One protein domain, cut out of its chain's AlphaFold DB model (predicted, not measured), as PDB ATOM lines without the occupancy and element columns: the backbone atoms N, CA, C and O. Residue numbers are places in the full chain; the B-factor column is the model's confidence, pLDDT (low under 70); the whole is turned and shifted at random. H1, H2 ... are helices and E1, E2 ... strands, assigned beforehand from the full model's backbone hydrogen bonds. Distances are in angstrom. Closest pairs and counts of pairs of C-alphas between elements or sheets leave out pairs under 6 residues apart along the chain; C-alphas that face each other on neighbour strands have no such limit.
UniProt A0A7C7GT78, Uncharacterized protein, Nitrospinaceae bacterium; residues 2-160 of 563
ATOM      1  N   THR A   2     267.249 277.102 431.243       89.44
ATOM      2  CA  THR A   2     268.192 276.441 432.157       89.44
ATOM      3  C   THR A   2     267.520 275.224 432.776       89.44
ATOM      4  O   THR A   2     266.485 275.373 433.424       89.44
ATOM      5  N   THR A   3     268.088 274.040 432.575       88.56
ATOM      6  CA  THR A   3     267.725 272.819 433.300       88.56
ATOM      7  C   THR A   3     268.697 272.648 434.473       88.56
ATOM      8  O   THR A   3     269.872 272.983 434.367       88.56
ATOM      9  N   GLY A   4     268.211 272.190 435.630       84.38
ATOM     10  CA  GLY A   4     269.051 271.925 436.814       84.38
ATOM     11  C   GLY A   4     269.588 270.491 436.879       84.38
ATOM     12  O   GLY A   4     270.107 270.078 437.910       84.38
ATOM     13  N   SER A   5     269.386 269.718 435.814       93.00
ATOM     14  CA  SER A   5     269.685 268.294 435.698       93.00
ATOM     15  C   SER A   5     270.066 267.963 434.257       93.00
ATOM     16  O   SER A   5     269.967 268.822 433.371       93.00
ATOM     17  N   ALA A   6     270.444 266.704 434.023       95.50
ATOM     18  CA  ALA A   6     270.642 266.191 432.675       95.50
ATOM     19  C   ALA A   6     269.400 266.431 431.800       95.50
ATOM     20  O   ALA A   6     268.270 266.425 432.302       95.50
ATOM     21  N   ALA A   7     269.632 266.663 430.511       97.38
ATOM     22  CA  ALA A   7     268.593 266.890 429.520       97.38
ATOM     23  C   ALA A   7     268.853 266.045 428.269       97.38
ATOM     24  O   ALA A   7     269.995 265.905 427.835       97.38
ATOM     25  N   THR A   8     267.777 265.530 427.683       97.38
ATOM     26  CA  THR A   8     267.788 264.805 426.413       97.38
ATOM     27  C   THR A   8     266.787 265.478 425.496       97.38
ATOM     28  O   THR A   8     265.647 265.715 425.902       97.38
ATOM     29  N   LEU A   9     267.230 265.829 424.297       97.62
ATOM     30  CA  LEU A   9     266.424 266.440 423.254       97.62
ATOM     31  C   LEU A   9     266.503 265.528 422.038       97.62
ATOM     32  O   LEU A   9     267.594 265.215 421.582       97.62
ATOM     33  N   ASP A  10     265.353 265.111 421.539       97.88
ATOM     34  CA  ASP A  10     265.261 264.214 420.397       97.88
ATOM     35  C   ASP A  10     264.319 264.856 419.380       97.88
ATOM     36  O   ASP A  10     263.131 265.049 419.659       97.88
ATOM     37  N   ALA A  11     264.895 265.334 418.279       97.81
ATOM     38  CA  ALA A  11     264.181 266.034 417.220       97.81
ATOM     39  C   ALA A  11     263.677 265.086 416.122       97.81
ATOM     40  O   ALA A  11     262.823 265.510 415.347       97.81
ATOM     41  N   ASP A  12     264.163 263.842 416.093       97.12
ATOM     42  CA  ASP A  12     263.911 262.834 415.055       97.12
ATOM     43  C   ASP A  12     263.726 261.455 415.713       97.12
ATOM     44  O   ASP A  12     264.538 260.548 415.581       97.12
ATOM     45  N   SER A  13     262.668 261.329 416.518       96.06
ATOM     46  CA  SER A  13     262.478 260.190 417.431       96.06
ATOM     47  C   SER A  13     262.123 258.855 416.763       96.06
ATOM     48  O   SER A  13     262.041 257.828 417.441       96.06
ATOM     49  N   ASP A  14     261.782 258.876 415.476       94.62
ATOM     50  CA  ASP A  14     261.542 257.694 414.650       94.62
ATOM     51  C   ASP A  14     262.719 257.354 413.726       94.62
ATOM     52  O   ASP A  14     262.619 256.375 412.979       94.62
ATOM     53  N   ASP A  15     263.831 258.091 413.849       94.94
ATOM     54  CA  ASP A  15     265.097 257.884 413.145       94.94
ATOM     55  C   ASP A  15     264.917 257.781 411.617       94.94
ATOM     56  O   ASP A  15     265.593 256.998 410.940       94.94
ATOM     57  N   ASP A  16     263.957 258.524 411.055       93.94
ATOM     58  CA  ASP A  16     263.598 258.426 409.634       93.94
ATOM     59  C   ASP A  16     264.417 259.374 408.737       93.94
ATOM     60  O   ASP A  16     264.250 259.377 407.509       93.94
ATOM     61  N   GLY A  17     265.338 260.130 409.348       92.12
ATOM     62  CA  GLY A  17     266.143 261.161 408.699       92.12
ATOM     63  C   GLY A  17     265.375 262.475 408.540       92.12
ATOM     64  O   GLY A  17     265.677 263.271 407.643       92.12
ATOM     65  N   SER A  18     264.346 262.711 409.363       92.06
ATOM     66  CA  SER A  18     263.530 263.921 409.352       92.06
ATOM     67  C   SER A  18     263.345 264.498 410.753       92.06
ATOM     68  O   SER A  18     262.516 264.068 411.543       92.06
ATOM     69  N   GLY A  19     264.056 265.587 411.041       96.25
ATOM     70  CA  GLY A  19     263.908 266.274 412.318       96.25
ATOM     71  C   GLY A  19     265.186 266.970 412.730       96.25
ATOM     72  O   GLY A  19     266.095 266.359 413.283       96.25
ATOM     73  N   ASP A  20     265.257 268.271 412.470       97.50
ATOM     74  CA  ASP A  20     266.465 269.044 412.742       97.50
ATOM     75  C   ASP A  20     266.384 269.705 414.122       97.50
ATOM     76  O   ASP A  20     265.363 270.287 414.512       97.50
ATOM     77  N   TYR A  21     267.496 269.693 414.853       98.25
ATOM     78  CA  TYR A  21     267.626 270.516 416.045       98.25
ATOM     79  C   TYR A  21     267.921 271.961 415.641       98.25
ATOM     80  O   TYR A  21     268.863 272.230 414.899       98.25
ATOM     81  N   SER A  22     267.172 272.922 416.189       97.19
ATOM     82  CA  SER A  22     267.441 274.343 415.965       97.19
ATOM     83  C   SER A  22     267.342 275.164 417.246       97.19
ATOM     84  O   SER A  22     266.288 275.246 417.882       97.19
ATOM     85  N   ASN A  23     268.433 275.847 417.591       97.25
ATOM     86  CA  ASN A  23     268.439 276.914 418.585       97.25
ATOM     87  C   ASN A  23     268.930 278.219 417.948       97.25
ATOM     88  O   ASN A  23     270.129 278.455 417.782       97.25
ATOM     89  N   THR A  24     267.984 279.091 417.605       96.69
ATOM     90  CA  THR A  24     268.253 280.328 416.863       96.69
ATOM     91  C   THR A  24     268.657 281.512 417.745       96.69
ATOM     92  O   THR A  24     269.202 282.486 417.230       96.69
ATOM     93  N   ALA A  25     268.410 281.463 419.062       95.25
ATOM     94  CA  ALA A  25     268.754 282.548 419.978       95.25
ATOM     95  C   ALA A  25     268.771 282.118 421.453       95.25
ATOM     96  O   ALA A  25     268.005 281.269 421.901       95.25
ATOM     97  N   GLY A  26     269.569 282.830 422.251       97.06
ATOM     98  CA  GLY A  26     269.652 282.626 423.694       97.06
ATOM     99  C   GLY A  26     270.460 281.388 424.086       97.06
ATOM    100  O   GLY A  26     270.927 280.617 423.251       97.06
ATOM    101  N   THR A  27     270.660 281.222 425.392       97.56
ATOM    102  CA  THR A  27     271.465 280.126 425.942       97.56
ATOM    103  C   THR A  27     270.573 278.993 426.441       97.56
ATOM    104  O   THR A  27     269.661 279.218 427.249       97.56
ATOM    105  N   PHE A  28     270.855 277.772 425.997       97.62
ATOM    106  CA  PHE A  28     270.429 276.542 426.653       97.62
ATOM    107  C   PHE A  28     271.526 276.114 427.630       97.62
ATOM    108  O   PHE A  28     272.675 275.956 427.234       97.62
ATOM    109  N   SER A  29     271.204 275.947 428.908       97.38
ATOM    110  CA  SER A  29     272.177 275.517 429.911       97.38
ATOM    111  C   SER A  29     271.629 274.406 430.785       97.38
ATOM    112  O   SER A  29     270.450 274.412 431.115       97.38
ATOM    113  N   THR A  30     272.493 273.485 431.195       97.19
ATOM    114  CA  THR A  30     272.168 272.379 432.114       97.19
ATOM    115  C   THR A  30     272.766 272.567 433.513       97.19
ATOM    116  O   THR A  30     272.786 271.639 434.326       97.19
ATOM    117  N   GLY A  31     273.343 273.745 433.784       94.31
ATOM    118  CA  GLY A  31     273.993 274.048 435.060       94.31
ATOM    119  C   GLY A  31     275.183 273.142 435.403       94.31
ATOM    120  O   GLY A  31     275.478 272.983 436.583       94.31
ATOM    121  N   GLY A  32     275.842 272.530 434.411       95.44
ATOM    122  CA  GLY A  32     276.948 271.584 434.629       95.44
ATOM    123  C   GLY A  32     276.610 270.119 434.333       95.44
ATOM    124  O   GLY A  32     277.499 269.274 434.374       95.44
ATOM    125  N   SER A  33     275.338 269.798 434.074       97.44
ATOM    126  CA  SER A  33     274.892 268.419 433.814       97.44
ATOM    127  C   SER A  33     275.036 268.026 432.339       97.44
ATOM    128  O   SER A  33     275.217 268.882 431.474       97.44
ATOM    129  N   ALA A  34     274.904 266.736 432.030       98.12
ATOM    130  CA  ALA A  34     274.961 266.257 430.650       98.12
ATOM    131  C   ALA A  34     273.785 266.763 429.788       98.12
ATOM    132  O   ALA A  34     272.658 266.898 430.273       98.12
ATOM    133  N   LEU A  35     274.042 267.003 428.505       98.62
ATOM    134  CA  LEU A  35     273.041 267.258 427.469       98.62
ATOM    135  C   LEU A  35     273.246 266.255 426.337       98.62
ATOM    136  O   LEU A  35     274.364 266.126 425.857       98.62
ATOM    137  N   SER A  36     272.183 265.602 425.885       98.38
ATOM    138  CA  SER A  36     272.187 264.790 424.668       98.38
ATOM    139  C   SER A  36     271.162 265.343 423.682       98.38
ATOM    140  O   SER A  36     270.048 265.688 424.081       98.38
ATOM    141  N   ILE A  37     271.572 265.482 422.426       98.69
ATOM    142  CA  ILE A  37     270.753 265.934 421.305       98.69
ATOM    143  C   ILE A  37     270.836 264.866 420.217       98.69
ATOM    144  O   ILE A  37     271.940 264.561 419.773       98.69
ATOM    145  N   THR A  38     269.689 264.353 419.784       98.62
ATOM    146  CA  THR A  38     269.548 263.484 418.609       98.62
ATOM    147  C   THR A  38     268.727 264.224 417.558       98.62
ATOM    148  O   THR A  38     267.691 264.805 417.889       98.62
ATOM    149  N   ALA A  39     269.226 264.287 416.325       98.50
ATOM    150  CA  ALA A  39     268.576 264.976 415.211       98.50
ATOM    151  C   ALA A  39     269.145 264.508 413.864       98.50
ATOM    152  O   ALA A  39     270.254 263.981 413.815       98.50
ATOM    153  N   ASN A  40     268.439 264.796 412.775       97.38
ATOM    154  CA  ASN A  40     268.955 264.615 411.419       97.38
ATOM    155  C   ASN A  40     270.023 265.678 411.067       97.38
ATOM    156  O   ASN A  40     271.099 265.342 410.577       97.38
ATOM    157  N   ASP A  41     269.764 266.955 411.381       97.94
ATOM    158  CA  ASP A  41     270.738 268.051 411.267       97.94
ATOM    159  C   ASP A  41     270.773 268.934 412.532       97.94
ATOM    160  O   ASP A  41     269.873 268.898 413.381       97.94
ATOM    161  N   PHE A  42     271.832 269.731 412.682       98.44
ATOM    162  CA  PHE A  42     272.094 270.550 413.862       98.44
ATOM    163  C   PHE A  42     272.331 272.020 413.499       98.44
ATOM    164  O   PHE A  42     273.347 272.367 412.912       98.44
ATOM    165  N   GLY A  43     271.428 272.902 413.935       98.19
ATOM    166  CA  GLY A  43     271.542 274.351 413.761       98.19
ATOM    167  C   GLY A  43     271.684 275.117 415.081       98.19
ATOM    168  O   GLY A  43     270.771 275.104 415.918       98.19
ATOM    169  N   LEU A  44     272.776 275.873 415.258       98.50
ATOM    170  CA  LEU A  44     273.025 276.652 416.486       98.50
ATOM    171  C   LEU A  44     273.491 278.099 416.232       98.50
ATOM    172  O   LEU A  44     274.679 278.404 416.129       98.50
ATOM    173  N   SER A  45     272.542 279.039 416.262       97.31
ATOM    174  CA  SER A  45     272.838 280.486 416.318       97.31
ATOM    175  C   SER A  45     272.805 281.062 417.740       97.31
ATOM    176  O   SER A  45     273.382 282.119 417.993       97.31
ATOM    177  N   GLY A  46     272.112 280.390 418.667       97.44
ATOM    178  CA  GLY A  46     272.173 280.652 420.106       97.44
ATOM    179  C   GLY A  46     273.446 280.083 420.745       97.44
ATOM    180  O   GLY A  46     274.474 279.960 420.093       97.44
ATOM    181  N   ALA A  47     273.378 279.715 422.025       98.25
ATOM    182  CA  ALA A  47     274.482 279.061 422.731       98.25
ATOM    183  C   ALA A  47     274.016 277.826 423.510       98.25
ATOM    184  O   ALA A  47     272.889 277.790 424.016       98.25
ATOM    185  N   ILE A  48     274.912 276.855 423.672       98.62
ATOM    186  CA  ILE A  48     274.756 275.718 424.586       98.62
ATOM    187  C   ILE A  48     275.837 275.821 425.660       98.62
ATOM    188  O   ILE A  48     277.006 276.026 425.349       98.62
ATOM    189  N   ASN A  49     275.460 275.679 426.929       98.19
ATOM    190  CA  ASN A  49     276.397 275.717 428.046       98.19
ATOM    191  C   ASN A  49     276.110 274.607 429.062       98.19
ATOM    192  O   ASN A  49     275.267 274.758 429.957       98.19
ATOM    193  N   THR A  50     276.859 273.514 428.941       98.25
ATOM    194  CA  THR A  50     276.887 272.403 429.898       98.25
ATOM    195  C   THR A  50     278.023 272.532 430.913       98.25
ATOM    196  O   THR A  50     278.182 271.662 431.762       98.25
ATOM    197  N   GLY A  51     278.780 273.636 430.904       97.25
ATOM    198  CA  GLY A  51     279.880 273.881 431.836       97.25
ATOM    199  C   GLY A  51     280.960 272.810 431.713       97.25
ATOM    200  O   GLY A  51     281.533 272.635 430.648       97.25
ATOM    201  N   THR A  52     281.232 272.088 432.800       95.88
ATOM    202  CA  THR A  52     282.144 270.930 432.814       95.88
ATOM    203  C   THR A  52     281.467 269.618 432.405       95.88
ATOM    204  O   THR A  52     282.133 268.589 432.351       95.88
ATOM    205  N   GLY A  53     280.150 269.625 432.187       97.88
ATOM    206  CA  GLY A  53     279.388 268.460 431.759       97.88
ATOM    207  C   GLY A  53     279.642 268.093 430.298       97.88
ATOM    208  O   GLY A  53     280.258 268.848 429.540       97.88
ATOM    209  N   THR A  54     279.144 266.922 429.910       98.56
ATOM    210  CA  THR A  54     279.208 266.435 428.530       98.56
ATOM    211  C   THR A  54     278.042 266.979 427.713       98.56
ATOM    212  O   THR A  54     276.892 266.912 428.147       98.56
ATOM    213  N   THR A  55     278.326 267.479 426.517       98.81
ATOM    214  CA  THR A  55     277.327 267.678 425.463       98.81
ATOM    215  C   THR A  55     277.509 266.573 424.434       98.81
ATOM    216  O   THR A  55     278.625 266.355 423.980       98.81
ATOM    217  N   THR A  56     276.440 265.892 424.052       98.88
ATOM    218  CA  THR A  56     276.444 264.845 423.029       98.88
ATOM    219  C   THR A  56     275.520 265.268 421.897       98.88
ATOM    220  O   THR A  56     274.374 265.632 422.157       98.88
ATOM    221  N   ILE A  57     276.016 265.227 420.664       98.88
ATOM    222  CA  ILE A  57     275.246 265.485 419.445       98.88
ATOM    223  C   ILE A  57     275.315 264.223 418.587       98.88
ATOM    224  O   ILE A  57     276.403 263.814 418.179       98.88
ATOM    225  N   LEU A  58     274.165 263.605 418.349       98.62
ATOM    226  CA  LEU A  58     274.010 262.374 417.584       98.62
ATOM    227  C   LEU A  58     273.215 262.654 416.316       98.62
ATOM    228  O   LEU A  58     272.222 263.384 416.356       98.62
ATOM    229  N   ILE A  59     273.649 262.034 415.223       98.38
ATOM    230  CA  ILE A  59     272.840 261.927 414.017       98.38
ATOM    231  C   ILE A  59     271.877 260.745 414.168       98.38
ATOM    232  O   ILE A  59     272.314 259.656 414.536       98.38
ATOM    233  N   SER A  60     270.586 260.972 413.947       97.69
ATOM    234  CA  SER A  60     269.505 259.999 414.191       97.69
ATOM    235  C   SER A  60     269.543 258.794 413.248       97.69
ATOM    236  O   SER A  60     269.386 257.653 413.670       97.69
ATOM    237  N   ASP A  61     269.821 259.027 411.967       95.62
ATOM    238  CA  ASP A  61     269.676 258.030 410.897       95.62
ATOM    239  C   ASP A  61     270.982 257.293 410.532       95.62
ATOM    240  O   ASP A  61     271.034 256.520 409.568       95.62
ATOM    241  N   GLY A  62     272.065 257.535 411.279       95.88
ATOM    242  CA  GLY A  62     273.393 256.991 410.979       95.88
ATOM    243  C   GLY A  62     274.074 257.633 409.762       95.88
ATOM    244  O   GLY A  62     275.023 257.070 409.208       95.88
ATOM    245  N   GLY A  63     273.617 258.805 409.318       97.88
ATOM    246  CA  GLY A  63     274.230 259.556 408.229       97.88
ATOM    247  C   GLY A  63     275.658 260.045 408.518       97.88
ATOM    248  O   GLY A  63     276.231 259.872 409.595       97.88
ATOM    249  N   SER A  64     276.261 260.684 407.518       98.25
ATOM    250  CA  SER A  64     277.568 261.342 407.639       98.25
ATOM    251  C   SER A  64     277.484 262.666 408.399       98.25
ATOM    252  O   SER A  64     276.468 263.356 408.348       98.25
ATOM    253  N   ILE A  65     278.579 263.074 409.041       98.88
ATOM    254  CA  ILE A  65     278.657 264.354 409.756       98.88
ATOM    255  C   ILE A  65     279.794 265.197 409.172       98.88
ATOM    256  O   ILE A  65     280.949 264.770 409.099       98.88
ATOM    257  N   GLY A  66     279.475 266.422 408.767       98.75
ATOM    258  CA  GLY A  66     280.455 267.435 408.402       98.75
ATOM    259  C   GLY A  66     280.770 268.327 409.596       98.75
ATOM    260  O   GLY A  66     279.870 268.963 410.136       98.75
ATOM    261  N   LEU A  67     282.035 268.395 410.012       98.81
ATOM    262  CA  LEU A  67     282.497 269.256 411.098       98.81
ATOM    263  C   LEU A  67     283.404 270.365 410.551       98.81
ATOM    264  O   LEU A  67     284.491 270.112 410.028       98.81
ATOM    265  N   GLY A  68     282.973 271.613 410.703       98.62
ATOM    266  CA  GLY A  68     283.673 272.795 410.213       98.62
ATOM    267  C   GLY A  68     283.177 273.245 408.842       98.62
ATOM    268  O   GLY A  68     281.983 273.417 408.630       98.62
ATOM    269  N   SER A  69     284.091 273.500 407.909       97.88
ATOM    270  CA  SER A  69     283.786 274.026 406.567       97.88
ATOM    271  C   SER A  69     283.463 272.917 405.555       97.88
ATOM    272  O   SER A  69     283.878 272.972 404.398       97.88
ATOM    273  N   THR A  70     282.770 271.868 405.989       98.06
ATOM    274  CA  THR A  70     282.402 270.716 405.156       98.06
ATOM    275  C   THR A  70     280.994 270.256 405.491       98.06
ATOM    276  O   THR A  70     280.566 270.369 406.634       98.06
ATOM    277  N   VAL A  71     280.283 269.747 404.488       97.50
ATOM    278  CA  VAL A  71     278.887 269.309 404.606       97.50
ATOM    279  C   VAL A  71     278.840 267.802 404.857       97.50
ATOM    280  O   VAL A  71     279.609 267.057 404.246       97.50
ATOM    281  N   GLY A  72     277.938 267.374 405.736       97.38
ATOM    282  CA  GLY A  72     277.483 265.988 405.888       97.38
ATOM    283  C   GLY A  72     275.958 265.912 405.784       97.38
ATOM    284  O   GLY A  72     275.326 266.880 405.359       97.38
ATOM    285  N   ASN A  73     275.365 264.786 406.182       97.44
ATOM    286  CA  ASN A  73     273.923 264.716 406.448       97.44
ATOM    287  C   ASN A  73     273.570 265.671 407.594       97.44
ATOM    288  O   ASN A  73     272.747 266.560 407.406       97.44
ATOM    289  N   MET A  74     274.319 265.568 408.696       98.62
ATOM    290  CA  MET A  74     274.420 266.618 409.705       98.62
ATOM    291  C   MET A  74     275.625 267.509 409.400       98.62
ATOM    292  O   MET A  74     276.718 267.015 409.105       98.62
ATOM    293  N   THR A  75     275.464 268.824 409.505       98.44
ATOM    294  CA  THR A  75     276.561 269.788 409.373       98.44
ATOM    295  C   THR A  75     276.691 270.615 410.644       98.44
ATOM    296  O   THR A  75     275.813 271.390 410.985       98.44
ATOM    297  N   ILE A  76     277.835 270.500 411.315       98.75
ATOM    298  CA  ILE A  76     278.197 271.324 412.470       98.75
ATOM    299  C   ILE A  76     279.312 272.264 412.032       98.75
ATOM    300  O   ILE A  76     280.475 271.879 411.915       98.75
ATOM    301  N   THR A  77     278.983 273.524 411.785       98.62
ATOM    302  CA  THR A  77     279.962 274.526 411.360       98.62
ATOM    303  C   THR A  77     280.911 274.920 412.496       98.62
ATOM    304  O   THR A  77     280.625 274.763 413.684       98.62
ATOM    305  N   GLY A  78     282.057 275.524 412.154       98.44
ATOM    306  CA  GLY A  78     282.978 276.057 413.166       98.44
ATOM    307  C   GLY A  78     282.341 277.145 414.047       98.44
ATOM    308  O   GLY A  78     282.657 277.251 415.232       98.44
ATOM    309  N   THR A  79     281.428 277.952 413.499       98.19
ATOM    310  CA  THR A  79     280.687 278.962 414.274       98.19
ATOM    311  C   THR A  79     279.765 278.311 415.299       98.19
ATOM    312  O   THR A  79     279.736 278.751 416.446       98.19
ATOM    313  N   GLU A  80     279.068 277.246 414.916       98.69
ATOM    314  CA  GLU A  80     278.212 276.484 415.827       98.69
ATOM    315  C   GLU A  80     279.030 275.801 416.920       98.69
ATOM    316  O   GLU A  80     278.674 275.904 418.092       98.69
ATOM    317  N   LEU A  81     280.176 275.209 416.569       98.56
ATOM    318  CA  LEU A  81     281.117 274.655 417.543       98.56
ATOM    319  C   LEU A  81     281.555 275.714 418.573       98.56
ATOM    320  O   LEU A  81     281.531 275.459 419.776       98.56
ATOM    321  N   GLY A  82     281.864 276.932 418.112       98.50
ATOM    322  CA  GLY A  82     282.264 278.054 418.971       98.50
ATOM    323  C   GLY A  82     281.174 278.541 419.935       98.50
ATOM    324  O   GLY A  82     281.487 279.171 420.949       98.50
ATOM    325  N   ASN A  83     279.909 278.219 419.653       98.62
ATOM    326  CA  ASN A  83     278.755 278.548 420.489       98.62
ATOM    327  C   ASN A  83     278.471 277.499 421.584       98.62
ATOM    328  O   ASN A  83     277.532 277.668 422.372       98.62
ATOM    329  N   ILE A  84     279.267 276.429 421.661       98.81
ATOM    330  CA  ILE A  84     279.145 275.376 422.672       98.81
ATOM    331  C   ILE A  84     280.204 275.583 423.761       98.81
ATOM    332  O   ILE A  84     281.388 275.743 423.488       98.81
ATOM    333  N   THR A  85     279.776 275.557 425.022       98.75
ATOM    334  CA  THR A  85     280.651 275.443 426.198       98.75
ATOM    335  C   THR A  85     280.405 274.099 426.868       98.75
ATOM    336  O   THR A  85     279.283 273.848 427.316       98.75
ATOM    337  N   ALA A  86     281.437 273.256 426.931       98.75
ATOM    338  CA  ALA A  86     281.356 271.909 427.491       98.75
ATOM    339  C   ALA A  86     282.710 271.439 428.045       98.75
ATOM    340  O   ALA A  86     283.774 271.857 427.577       98.75
ATOM    341  N   GLY A  87     282.680 270.505 428.999       98.56
ATOM    342  CA  GLY A  87     283.870 269.738 429.357       98.56
ATOM    343  C   GLY A  87     284.242 268.854 428.173       98.56
ATOM    344  O   GLY A  87     285.258 269.067 427.514       98.56
ATOM    345  N   THR A  88     283.333 267.950 427.828       98.69
ATOM    346  CA  THR A  88     283.447 267.095 426.645       98.69
ATOM    347  C   THR A  88     282.315 267.395 425.675       98.69
ATOM    348  O   THR A  88     281.156 267.475 426.082       98.69
ATOM    349  N   LEU A  89     282.637 267.543 424.393       98.88
ATOM    350  CA  LEU A  89     281.658 267.520 423.312       98.88
ATOM    351  C   LEU A  89     281.820 266.214 422.535       98.88
ATOM    352  O   LEU A  89     282.790 266.077 421.794       98.88
ATOM    353  N   THR A  90     280.878 265.291 422.692       98.88
ATOM    354  CA  THR A  90     280.804 264.072 421.883       98.88
ATOM    355  C   THR A  90     279.988 264.342 420.619       98.88
ATOM    356  O   THR A  90     278.876 264.869 420.707       98.88
ATOM    357  N   ILE A  91     280.529 263.989 419.454       98.88
ATOM    358  CA  ILE A  91     279.867 264.096 418.148       98.88
ATOM    359  C   ILE A  91     279.839 262.710 417.508       98.88
ATOM    360  O   ILE A  91     280.894 262.134 417.226       98.88
ATOM    361  N   GLY A  92     278.628 262.220 417.254       98.75
ATOM    362  CA  GLY A  92     278.374 260.883 416.735       98.75
ATOM    363  C   GLY A  92     278.509 259.777 417.786       98.75
ATOM    364  O   GLY A  92     278.742 260.016 418.973       98.75
ATOM    365  N   ASP A  93     278.324 258.549 417.321       98.38
ATOM    366  CA  ASP A  93     278.467 257.303 418.066       98.38
ATOM    367  C   ASP A  93     278.849 256.156 417.107       98.38
ATOM    368  O   ASP A  93     279.238 256.380 415.960       98.38
ATOM    369  N   SER A  94     278.730 254.900 417.548       97.31
ATOM    370  CA  SER A  94     279.049 253.741 416.706       97.31
ATOM    371  C   SER A  94     278.116 253.525 415.508       97.31
ATOM    372  O   SER A  94     278.451 252.726 414.635       97.31
ATOM    373  N   SER A  95     276.948 254.171 415.484       96.88
ATOM    374  CA  SER A  95     275.983 254.107 414.381       96.88
ATOM    375  C   SER A  95     276.181 255.223 413.353       96.88
ATOM    376  O   SER A  95     275.780 255.057 412.202       96.88
ATOM    377  N   ALA A  96     276.844 256.319 413.735       98.38
ATOM    378  CA  ALA A  96     277.122 257.434 412.840       98.38
ATOM    379  C   ALA A  96     277.994 257.015 411.645       98.38
ATOM    380  O   ALA A  96     279.014 256.328 411.786       98.38
ATOM    381  N   GLY A  97     277.626 257.494 410.458       98.62
ATOM    382  CA  GLY A  97     278.436 257.409 409.252       98.62
ATOM    383  C   GLY A  97     279.686 258.285 409.341       98.62
ATOM    384  O   GLY A  97     280.022 258.840 410.384       98.62
ATOM    385  N   ALA A  98     280.414 258.427 408.234       98.62
ATOM    386  CA  ALA A  98     281.720 259.082 408.249       98.62
ATOM    387  C   ALA A  98     281.672 260.524 408.800       98.62
ATOM    388  O   ALA A  98     280.821 261.317 408.396       98.62
ATOM    389  N   ILE A  99     282.646 260.878 409.645       98.94
ATOM    390  CA  ILE A  99     282.903 262.264 410.055       98.94
ATOM    391  C   ILE A  99     284.001 262.840 409.161       98.94
ATOM    392  O   ILE A  99     285.114 262.314 409.115       98.94
ATOM    393  N   THR A 100     283.715 263.956 408.491       98.81
ATOM    394  CA  THR A 100     284.739 264.757 407.804       98.81
ATOM    395  C   THR A 100     284.965 266.050 408.573       98.81
ATOM    396  O   THR A 100     284.018 266.785 408.829       98.81
ATOM    397  N   VAL A 101     286.214 266.344 408.922       98.94
ATOM    398  CA  VAL A 101     286.624 267.554 409.642       98.94
ATOM    399  C   VAL A 101     287.390 268.473 408.695       98.94
ATOM    400  O   VAL A 101     288.320 268.030 408.015       98.94
ATOM    401  N   ASN A 102     287.013 269.751 408.663       98.56
ATOM    402  CA  ASN A 102     287.630 270.759 407.807       98.56
ATOM    403  C   ASN A 102     287.709 272.130 408.494       98.56
ATOM    404  O   ASN A 102     286.682 272.776 408.713       98.56
ATOM    405  N   GLY A 103     288.922 272.636 408.729       98.38
ATOM    406  CA  GLY A 103     289.114 274.061 409.005       98.38
ATOM    407  C   GLY A 103     288.628 274.521 410.382       98.38
ATOM    408  O   GLY A 103     288.102 275.629 410.496       98.38
ATOM    409  N   ILE A 104     288.749 273.689 411.421       98.75
ATOM    410  CA  ILE A 104     288.406 274.099 412.790       98.75
ATOM    411  C   ILE A 104     289.504 275.008 413.341       98.75
ATOM    412  O   ILE A 104     290.628 274.573 413.568       98.75
ATOM    413  N   SER A 105     289.188 276.275 413.597       98.31
ATOM    414  CA  SER A 105     290.138 277.197 414.229       98.31
ATOM    415  C   SER A 105     290.174 277.032 415.751       98.31
ATOM    416  O   SER A 105     289.217 276.552 416.361       98.31
ATOM    417  N   SER A 106     291.233 277.531 416.392       97.44
ATOM    418  CA  SER A 106     291.318 277.596 417.859       97.44
ATOM    419  C   SER A 106     290.138 278.340 418.493       97.44
ATOM    420  O   SER A 106     289.639 277.924 419.536       97.44
ATOM    421  N   ALA A 107     289.635 279.403 417.852       98.00
ATOM    422  CA  ALA A 107     288.459 280.139 418.322       98.00
ATOM    423  C   ALA A 107     287.184 279.278 418.307       98.00
ATOM    424  O   ALA A 107     286.325 279.450 419.169       98.00
ATOM    425  N   ASN A 108     287.067 278.338 417.363       98.25
ATOM    426  CA  ASN A 108     285.905 277.455 417.273       98.25
ATOM    427  C   ASN A 108     285.878 276.409 418.393       98.25
ATOM    428  O   ASN A 108     284.799 276.024 418.817       98.25
ATOM    429  N   SER A 109     287.034 275.966 418.892       97.06
ATOM    430  CA  SER A 109     287.132 274.926 419.928       97.06
ATOM    431  C   SER A 109     287.498 275.455 421.323       97.06
ATOM    432  O   SER A 109     287.524 274.681 422.276       97.06
ATOM    433  N   THR A 110     287.718 276.769 421.479       97.50
ATOM    434  CA  THR A 110     288.210 277.407 422.721       97.50
ATOM    435  C   THR A 110     287.411 277.037 423.975       97.50
ATOM    436  O   THR A 110     288.005 276.856 425.036       97.50
ATOM    437  N   ASN A 111     286.083 276.924 423.878       98.19
ATOM    438  CA  ASN A 111     285.197 276.718 425.033       98.19
ATOM    439  C   ASN A 111     284.925 275.237 425.347       98.19
ATOM    440  O   ASN A 111     284.082 274.928 426.192       98.19
ATOM    441  N   ILE A 112     285.610 274.328 424.653       98.69
ATOM    442  CA  ILE A 112     285.453 272.883 424.796       98.69
ATOM    443  C   ILE A 112     286.784 272.322 425.289       98.69
ATOM    444  O   ILE A 112     287.825 272.598 424.694       98.69
ATOM    445  N   THR A 113     286.782 271.545 426.376       98.50
ATOM    446  CA  THR A 113     288.038 270.949 426.880       98.50
ATOM    447  C   THR A 113     288.475 269.782 425.999       98.50
ATOM    448  O   THR A 113     289.650 269.663 425.661       98.50
ATOM    449  N   THR A 114     287.537 268.928 425.593       98.75
ATOM    450  CA  THR A 114     287.804 267.795 424.700       98.75
ATOM    451  C   THR A 114     286.671 267.621 423.703       98.75
ATOM    452  O   THR A 114     285.504 267.568 424.088       98.75
ATOM    453  N   VAL A 115     287.019 267.520 422.424       98.94
ATOM    454  CA  VAL A 115     286.104 267.033 421.392       98.94
ATOM    455  C   VAL A 115     286.313 265.528 421.264       98.94
ATOM    456  O   VAL A 115     287.441 265.071 421.103       98.94
ATOM    457  N   ASP A 116     285.233 264.771 421.372       98.94
ATOM    458  CA  ASP A 116     285.191 263.318 421.259       98.94
ATOM    459  C   ASP A 116     284.400 262.946 419.998       98.94
ATOM    460  O   ASP A 116     283.188 263.135 419.924       98.94
ATOM    461  N   LEU A 117     285.102 262.505 418.960       98.94
ATOM    462  CA  LEU A 117     284.524 262.113 417.679       98.94
ATOM    463  C   LEU A 117     284.348 260.598 417.653       98.94
ATOM    464  O   LEU A 117     285.320 259.863 417.846       98.94
ATOM    465  N   ASN A 118     283.141 260.129 417.350       98.75
ATOM    466  CA  ASN A 118     282.833 258.706 417.284       98.75
ATOM    467  C   ASN A 118     281.980 258.408 416.043       98.75
ATOM    468  O   ASN A 118     280.932 259.021 415.860       98.75
ATOM    469  N   SER A 119     282.465 257.536 415.152       98.75
ATOM    470  CA  SER A 119     281.784 257.252 413.879       98.75
ATOM    471  C   SER A 119     282.278 255.999 413.156       98.75
ATOM    472  O   SER A 119     283.126 255.259 413.656       98.75
ATOM    473  N   SER A 120     281.785 255.739 411.943       98.56
ATOM    474  CA  SER A 120     282.296 254.678 411.073       98.56
ATOM    475  C   SER A 120     283.743 254.926 410.615       98.56
ATOM    476  O   SER A 120     284.519 253.980 410.504       98.56
ATOM    477  N   SER A 121     284.117 256.176 410.329       98.75
ATOM    478  CA  SER A 121     285.443 256.609 409.850       98.75
ATOM    479  C   SER A 121     285.620 258.110 410.058       98.75
ATOM    480  O   SER A 121     284.645 258.851 409.938       98.75
ATOM    481  N   ILE A 122     286.851 258.575 410.279       98.94
ATOM    482  CA  ILE A 122     287.136 259.998 410.509       98.94
ATOM    483  C   ILE A 122     288.202 260.483 409.527       98.94
ATOM    484  O   ILE A 122     289.257 259.866 409.374       98.94
ATOM    485  N   VAL A 123     287.945 261.614 408.872       98.81
ATOM    486  CA  VAL A 123     288.883 262.226 407.925       98.81
ATOM    487  C   VAL A 123     289.107 263.694 408.272       98.81
ATOM    488  O   VAL A 123     288.175 264.489 408.228       98.81
ATOM    489  N   PHE A 124     290.353 264.076 408.545       98.81
ATOM    490  CA  PHE A 124     290.792 265.471 408.615       98.81
ATOM    491  C   PHE A 124     291.287 265.894 407.228       98.81
ATOM    492  O   PHE A 124     292.311 265.399 406.746       98.81
ATOM    493  N   SER A 125     290.558 266.778 406.545       95.38
ATOM    494  CA  SER A 125     290.870 267.128 405.154       95.38
ATOM    495  C   SER A 125     290.612 268.590 404.812       95.38
ATOM    496  O   SER A 125     289.853 269.291 405.473       95.38
ATOM    497  N   THR A 126     291.225 269.023 403.706       95.44
ATOM    498  CA  THR A 126     291.132 270.347 403.062       95.44
ATOM    499  C   THR A 126     291.666 271.540 403.863       95.44
ATOM    500  O   THR A 126     292.502 272.261 403.323       95.44
ATOM    501  N   GLY A 127     291.260 271.734 405.117       97.94
ATOM    502  CA  GLY A 127     291.713 272.825 405.980       97.94
ATOM    503  C   GLY A 127     292.232 272.331 407.327       97.94
ATOM    504  O   GLY A 127     291.658 271.419 407.927       97.94
ATOM    505  N   ASP A 128     293.300 272.967 407.809       98.69
ATOM    506  CA  ASP A 128     293.924 272.664 409.100       98.69
ATOM    507  C   ASP A 128     292.919 272.775 410.252       98.69
ATOM    508  O   ASP A 128     292.023 273.621 410.237       98.69
ATOM    509  N   SER A 129     293.054 271.908 411.254       98.81
ATOM    510  CA  SER A 129     292.115 271.842 412.378       98.81
ATOM    511  C   SER A 129     292.833 271.897 413.722       98.81
ATOM    512  O   SER A 129     293.880 271.282 413.908       98.81
ATOM    513  N   THR A 130     292.267 272.642 414.668       98.69
ATOM    514  CA  THR A 130     292.813 272.858 416.011       98.69
ATOM    515  C   THR A 130     291.798 272.506 417.092       98.69
ATOM    516  O   THR A 130     290.668 273.001 417.086       98.69
ATOM    517  N   PHE A 131     292.229 271.722 418.080       98.81
ATOM    518  CA  PHE A 131     291.426 271.347 419.245       98.81
ATOM    519  C   PHE A 131     292.190 271.580 420.553       98.81
ATOM    520  O   PHE A 131     293.415 271.475 420.607       98.81
ATOM    521  N   ASN A 132     291.466 271.853 421.641       98.31
ATOM    522  CA  ASN A 132     292.060 271.874 422.981       98.31
ATOM    523  C   ASN A 132     292.411 270.468 423.478       98.31
ATOM    524  O   ASN A 132     293.396 270.304 424.176       98.31
ATOM    525  N   GLY A 133     291.630 269.462 423.106       98.50
ATOM    526  CA  GLY A 133     291.844 268.048 423.392       98.50
ATOM    527  C   GLY A 133     290.995 267.240 422.421       98.50
ATOM    528  O   GLY A 133     289.941 267.725 421.987       98.50
ATOM    529  N   LEU A 134     291.454 266.049 422.047       98.88
ATOM    530  CA  LEU A 134     290.818 265.270 420.989       98.88
ATOM    531  C   LEU A 134     290.787 263.783 421.333       98.88
ATOM    532  O   LEU A 134     291.818 263.164 421.566       98.88
ATOM    533  N   THR A 135     289.602 263.193 421.293       98.88
ATOM    534  CA  THR A 135     289.436 261.742 421.181       98.88
ATOM    535  C   THR A 135     288.790 261.463 419.834       98.88
ATOM    536  O   THR A 135     287.839 262.138 419.456       98.88
ATOM    537  N   ALA A 136     289.339 260.527 419.070       98.88
ATOM    538  CA  ALA A 136     288.817 260.150 417.766       98.88
ATOM    539  C   ALA A 136     288.725 258.628 417.678       98.88
ATOM    540  O   ALA A 136     289.735 257.929 417.752       98.88
ATOM    541  N   THR A 137     287.509 258.123 417.502       98.81
ATOM    542  CA  THR A 137     287.203 256.695 417.418       98.81
ATOM    543  C   THR A 137     286.484 256.410 416.109       98.81
ATOM    544  O   THR A 137     285.390 256.923 415.879       98.81
ATOM    545  N   ALA A 138     287.080 255.573 415.258       98.50
ATOM    546  CA  ALA A 138     286.388 255.027 414.094       98.50
ATOM    547  C   ALA A 138     286.142 253.526 414.279       98.50
ATOM    548  O   ALA A 138     287.073 252.746 414.443       98.50
ATOM    549  N   ASN A 139     284.875 253.120 414.245       97.25
ATOM    550  CA  ASN A 139     284.443 251.780 414.648       97.25
ATOM    551  C   ASN A 139     284.600 250.724 413.548       97.25
ATOM    552  O   ASN A 139     284.699 249.536 413.845       97.25
ATOM    553  N   THR A 140     284.595 251.136 412.276       95.56
ATOM    554  CA  THR A 140     284.640 250.207 411.129       95.56
ATOM    555  C   THR A 140     285.760 250.512 410.143       95.56
ATOM    556  O   THR A 140     286.322 249.606 409.538       95.56
ATOM    557  N   GLY A 141     286.045 251.794 409.933       97.00
ATOM    558  CA  GLY A 141     287.027 252.297 408.988       97.00
ATOM    559  C   GLY A 141     288.277 252.802 409.694       97.00
ATOM    560  O   GLY A 141     288.658 252.325 410.761       97.00
ATOM    561  N   THR A 142     288.921 253.782 409.071       98.25
ATOM    562  CA  THR A 142     290.195 254.341 409.524       98.25
ATOM    563  C   THR A 142     290.059 255.807 409.918       98.25
ATOM    564  O   THR A 142     289.065 256.474 409.607       98.25
ATOM    565  N   ILE A 143     291.088 256.305 410.599       98.88
ATOM    566  CA  ILE A 143     291.297 257.730 410.837       98.88
ATOM    567  C   ILE A 143     292.387 258.208 409.879       98.88
ATOM    568  O   ILE A 143     293.487 257.657 409.867       98.88
ATOM    569  N   THR A 144     292.118 259.227 409.067       98.75
ATOM    570  CA  THR A 144     293.113 259.764 408.122       98.75
ATOM    571  C   THR A 144     293.213 261.280 408.203       98.75
ATOM    572  O   THR A 144     292.217 261.968 408.408       98.75
ATOM    573  N   GLY A 145     294.423 261.814 408.050       98.38
ATOM    574  CA  GLY A 145     294.688 263.246 408.093       98.38
ATOM    575  C   GLY A 145     295.911 263.614 407.265       98.38
ATOM    576  O   GLY A 145     297.032 263.247 407.611       98.38
ATOM    577  N   ALA A 146     295.691 264.351 406.175       96.50
ATOM    578  CA  ALA A 146     296.759 264.853 405.299       96.50
ATOM    579  C   ALA A 146     296.998 266.369 405.441       96.50
ATOM    580  O   ALA A 146     297.933 266.901 404.847       96.50
ATOM    581  N   VAL A 147     296.160 267.055 406.220       98.50
ATOM    582  CA  VAL A 147     296.294 268.473 406.601       98.50
ATOM    583  C   VAL A 147     296.816 268.584 408.031       98.50
ATOM    584  O   VAL A 147     296.899 267.568 408.723       98.50
ATOM    585  N   ALA A 148     297.212 269.778 408.478       98.56
ATOM    586  CA  ALA A 148     297.719 269.936 409.836       98.56
ATOM    587  C   ALA A 148     296.605 269.708 410.870       98.56
ATOM    588  O   ALA A 148     295.519 270.292 410.789       98.56
ATOM    589  N   LEU A 149     296.905 268.873 411.859       98.81
ATOM    590  CA  LEU A 149     296.109 268.698 413.061       98.81
ATOM    591  C   LEU A 149     296.905 269.216 414.260       98.81
ATOM    592  O   LEU A 149     297.984 268.706 414.563       98.81
ATOM    593  N   THR A 150     296.368 270.230 414.935       98.75
ATOM    594  CA  THR A 150     296.961 270.810 416.144       98.75
ATOM    595  C   THR A 150     296.106 270.465 417.354       98.75
ATOM    596  O   THR A 150     294.912 270.771 417.378       98.75
ATOM    597  N   VAL A 151     296.702 269.862 418.382       98.81
ATOM    598  CA  VAL A 151     295.995 269.566 419.634       98.81
ATOM    599  C   VAL A 151     296.842 269.972 420.832       98.81
ATOM    600  O   VAL A 151     297.960 269.493 421.018       98.81
ATOM    601  N   ALA A 152     296.298 270.879 421.647       97.56
ATOM    602  CA  ALA A 152     297.022 271.427 422.792       97.56
ATOM    603  C   ALA A 152     297.134 270.413 423.953       97.56
ATOM    604  O   ALA A 152     298.185 270.227 424.572       97.56
ATOM    605  N   GLY A 153     296.021 269.755 424.254       97.94
ATOM    606  CA  GLY A 153     295.866 268.728 425.273       97.94
ATOM    607  C   GLY A 153     296.079 267.323 424.728       97.94
ATOM    608  O   GLY A 153     296.600 267.120 423.629       97.94
ATOM    609  N   THR A 154     295.705 266.331 425.530       97.69
ATOM    610  CA  THR A 154     295.886 264.918 425.184       97.69
ATOM    611  C   THR A 154     295.097 264.542 423.936       97.69
ATOM    612  O   THR A 154     293.988 265.043 423.716       97.69
ATOM    613  N   SER A 155     295.672 263.640 423.141       98.62
ATOM    614  CA  SER A 155     295.035 263.089 421.946       98.62
ATOM    615  C   SER A 155     295.016 261.566 421.971       98.62
ATOM    616  O   SER A 155     296.037 260.937 422.261       98.62
ATOM    617  N   THR A 156     293.880 260.973 421.616       98.81
ATOM    618  CA  THR A 156     293.735 259.518 421.487       98.81
ATOM    619  C   THR A 156     293.054 259.168 420.175       98.81
ATOM    620  O   THR A 156     292.009 259.728 419.842       98.81
ATOM    621  N   PHE A 157     293.640 258.217 419.450       98.88
ATOM    622  CA  PHE A 157     293.112 257.698 418.194       98.88
ATOM    623  C   PHE A 157     292.844 256.199 418.330       98.88
ATOM    624  O   PHE A 157     293.764 255.424 418.606       98.88
ATOM    625  N   THR A 158     291.592 255.793 418.137       98.56
ATOM    626  CA  THR A 158     291.152 254.405 418.311       98.56
ATOM    627  C   THR A 158     290.738 253.815 416.968       98.56
ATOM    628  O   THR A 158     289.697 254.214 416.450       98.56
ATOM    629  N   THR A 159     291.544 252.873 416.452       98.00
ATOM    630  CA  THR A 159     291.578 252.243 415.102       98.00
ATOM    631  C   THR A 159     292.878 252.547 414.340       98.00
ATOM    632  O   THR A 159     293.696 253.353 414.780       98.00
ATOM    633  N   SER A 160     293.059 251.938 413.165       98.25
ATOM    634  CA  SER A 160     294.123 252.293 412.222       98.25
ATOM    635  C   SER A 160     294.096 253.788 411.899       98.25
ATOM    636  O   SER A 160     293.072 254.318 411.449       98.25
TER     637      SER A 160
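What this domain is: This is residues 2 to 160 of the 563 residues of an uncharacterized protein of Nitrospinaceae bacterium (UniProt A0A7C7GT78). Look for a chain wound in stacked turns, a solenoid: E1, E4, E7, E10, E12, E15 and E18 make one long wall, and E2 with E5, then E9, E8, E11, E13 and E16, make a second. The third side is less even: the short strands E3, E6, E14 and E17 lie along it, with the helices H1 and H2 between E6 and E14. The printed part has 159 residues and is mostly strand, with nine named strands, H1, two strands, H2 and seven strands along the chain; neighbour strands are parallel. The whole is compact, with a radius of gyration of the C-alphas of 14.3 A and spans of 40 by 34 by 23 A.

Where its parts are: Begin with the largest sheet: find C-alpha 7 at (268.593, 266.890, 429.520), where E1, residues 7 to 10, starts. Its other strands are E3 (27 to 29), E4 (35 to 39, 13.2 A), E6 (47 to 49), E7 (54 to 59, 16.5 A), E10 (84 to 91, 12.2 A), E12 (112 to 119, 19.4 A), E15 (134 to 138, 13.1 A) and E18 (155 to 158), which ends at C-alpha 158, (291.152, 254.405, 418.311). The second sheet has E8 (65 to 68), E9 (74 to 76), E11 (99 to 102), E13 (122 to 124) and E16 (143 to 145). Two small sheets hold E2 (21 to 23) with E5 (42 to 44), and E14 (129 to 131) with E17 (149 to 151). H1 is residues 78 to 82 and H2 106 to 109.

How they stand to each other: The largest sheet is branched and twisted. Look at E10, which bends by 114 degrees at residue 87: E6 and E7 lie on one side of it, E12 on the other. N 90 and O 55 are 2.8 A apart, N 116 and O 89 2.8 A. The second sheet runs E9, E8, E11, E13, E16; N 100 and O 65 are 2.9 A apart. These two sheets form a sandwich, two sheets face to face, their best planes 35 degrees apart. In the small sheets, N 43 and O 21 are 2.8 A apart, N 150 and O 129 2.9 A. H1 only grazes both large sheets, and H2 only grazes the largest. H1 and H2 touch, closest at the C-alphas of Gly 82 and Asn 108, 4.1 A. In H1 every O i to N i+4 pair is within hydrogen-bond range; H2 is too short for one.

The domain as a whole: The C-alphas of Gly 4 and Ala 146, the two farthest apart, are 42.6 A apart. The printed part has no cut, and no link is long. Its mean pLDDT is 97.7, and no printed residue is under 70.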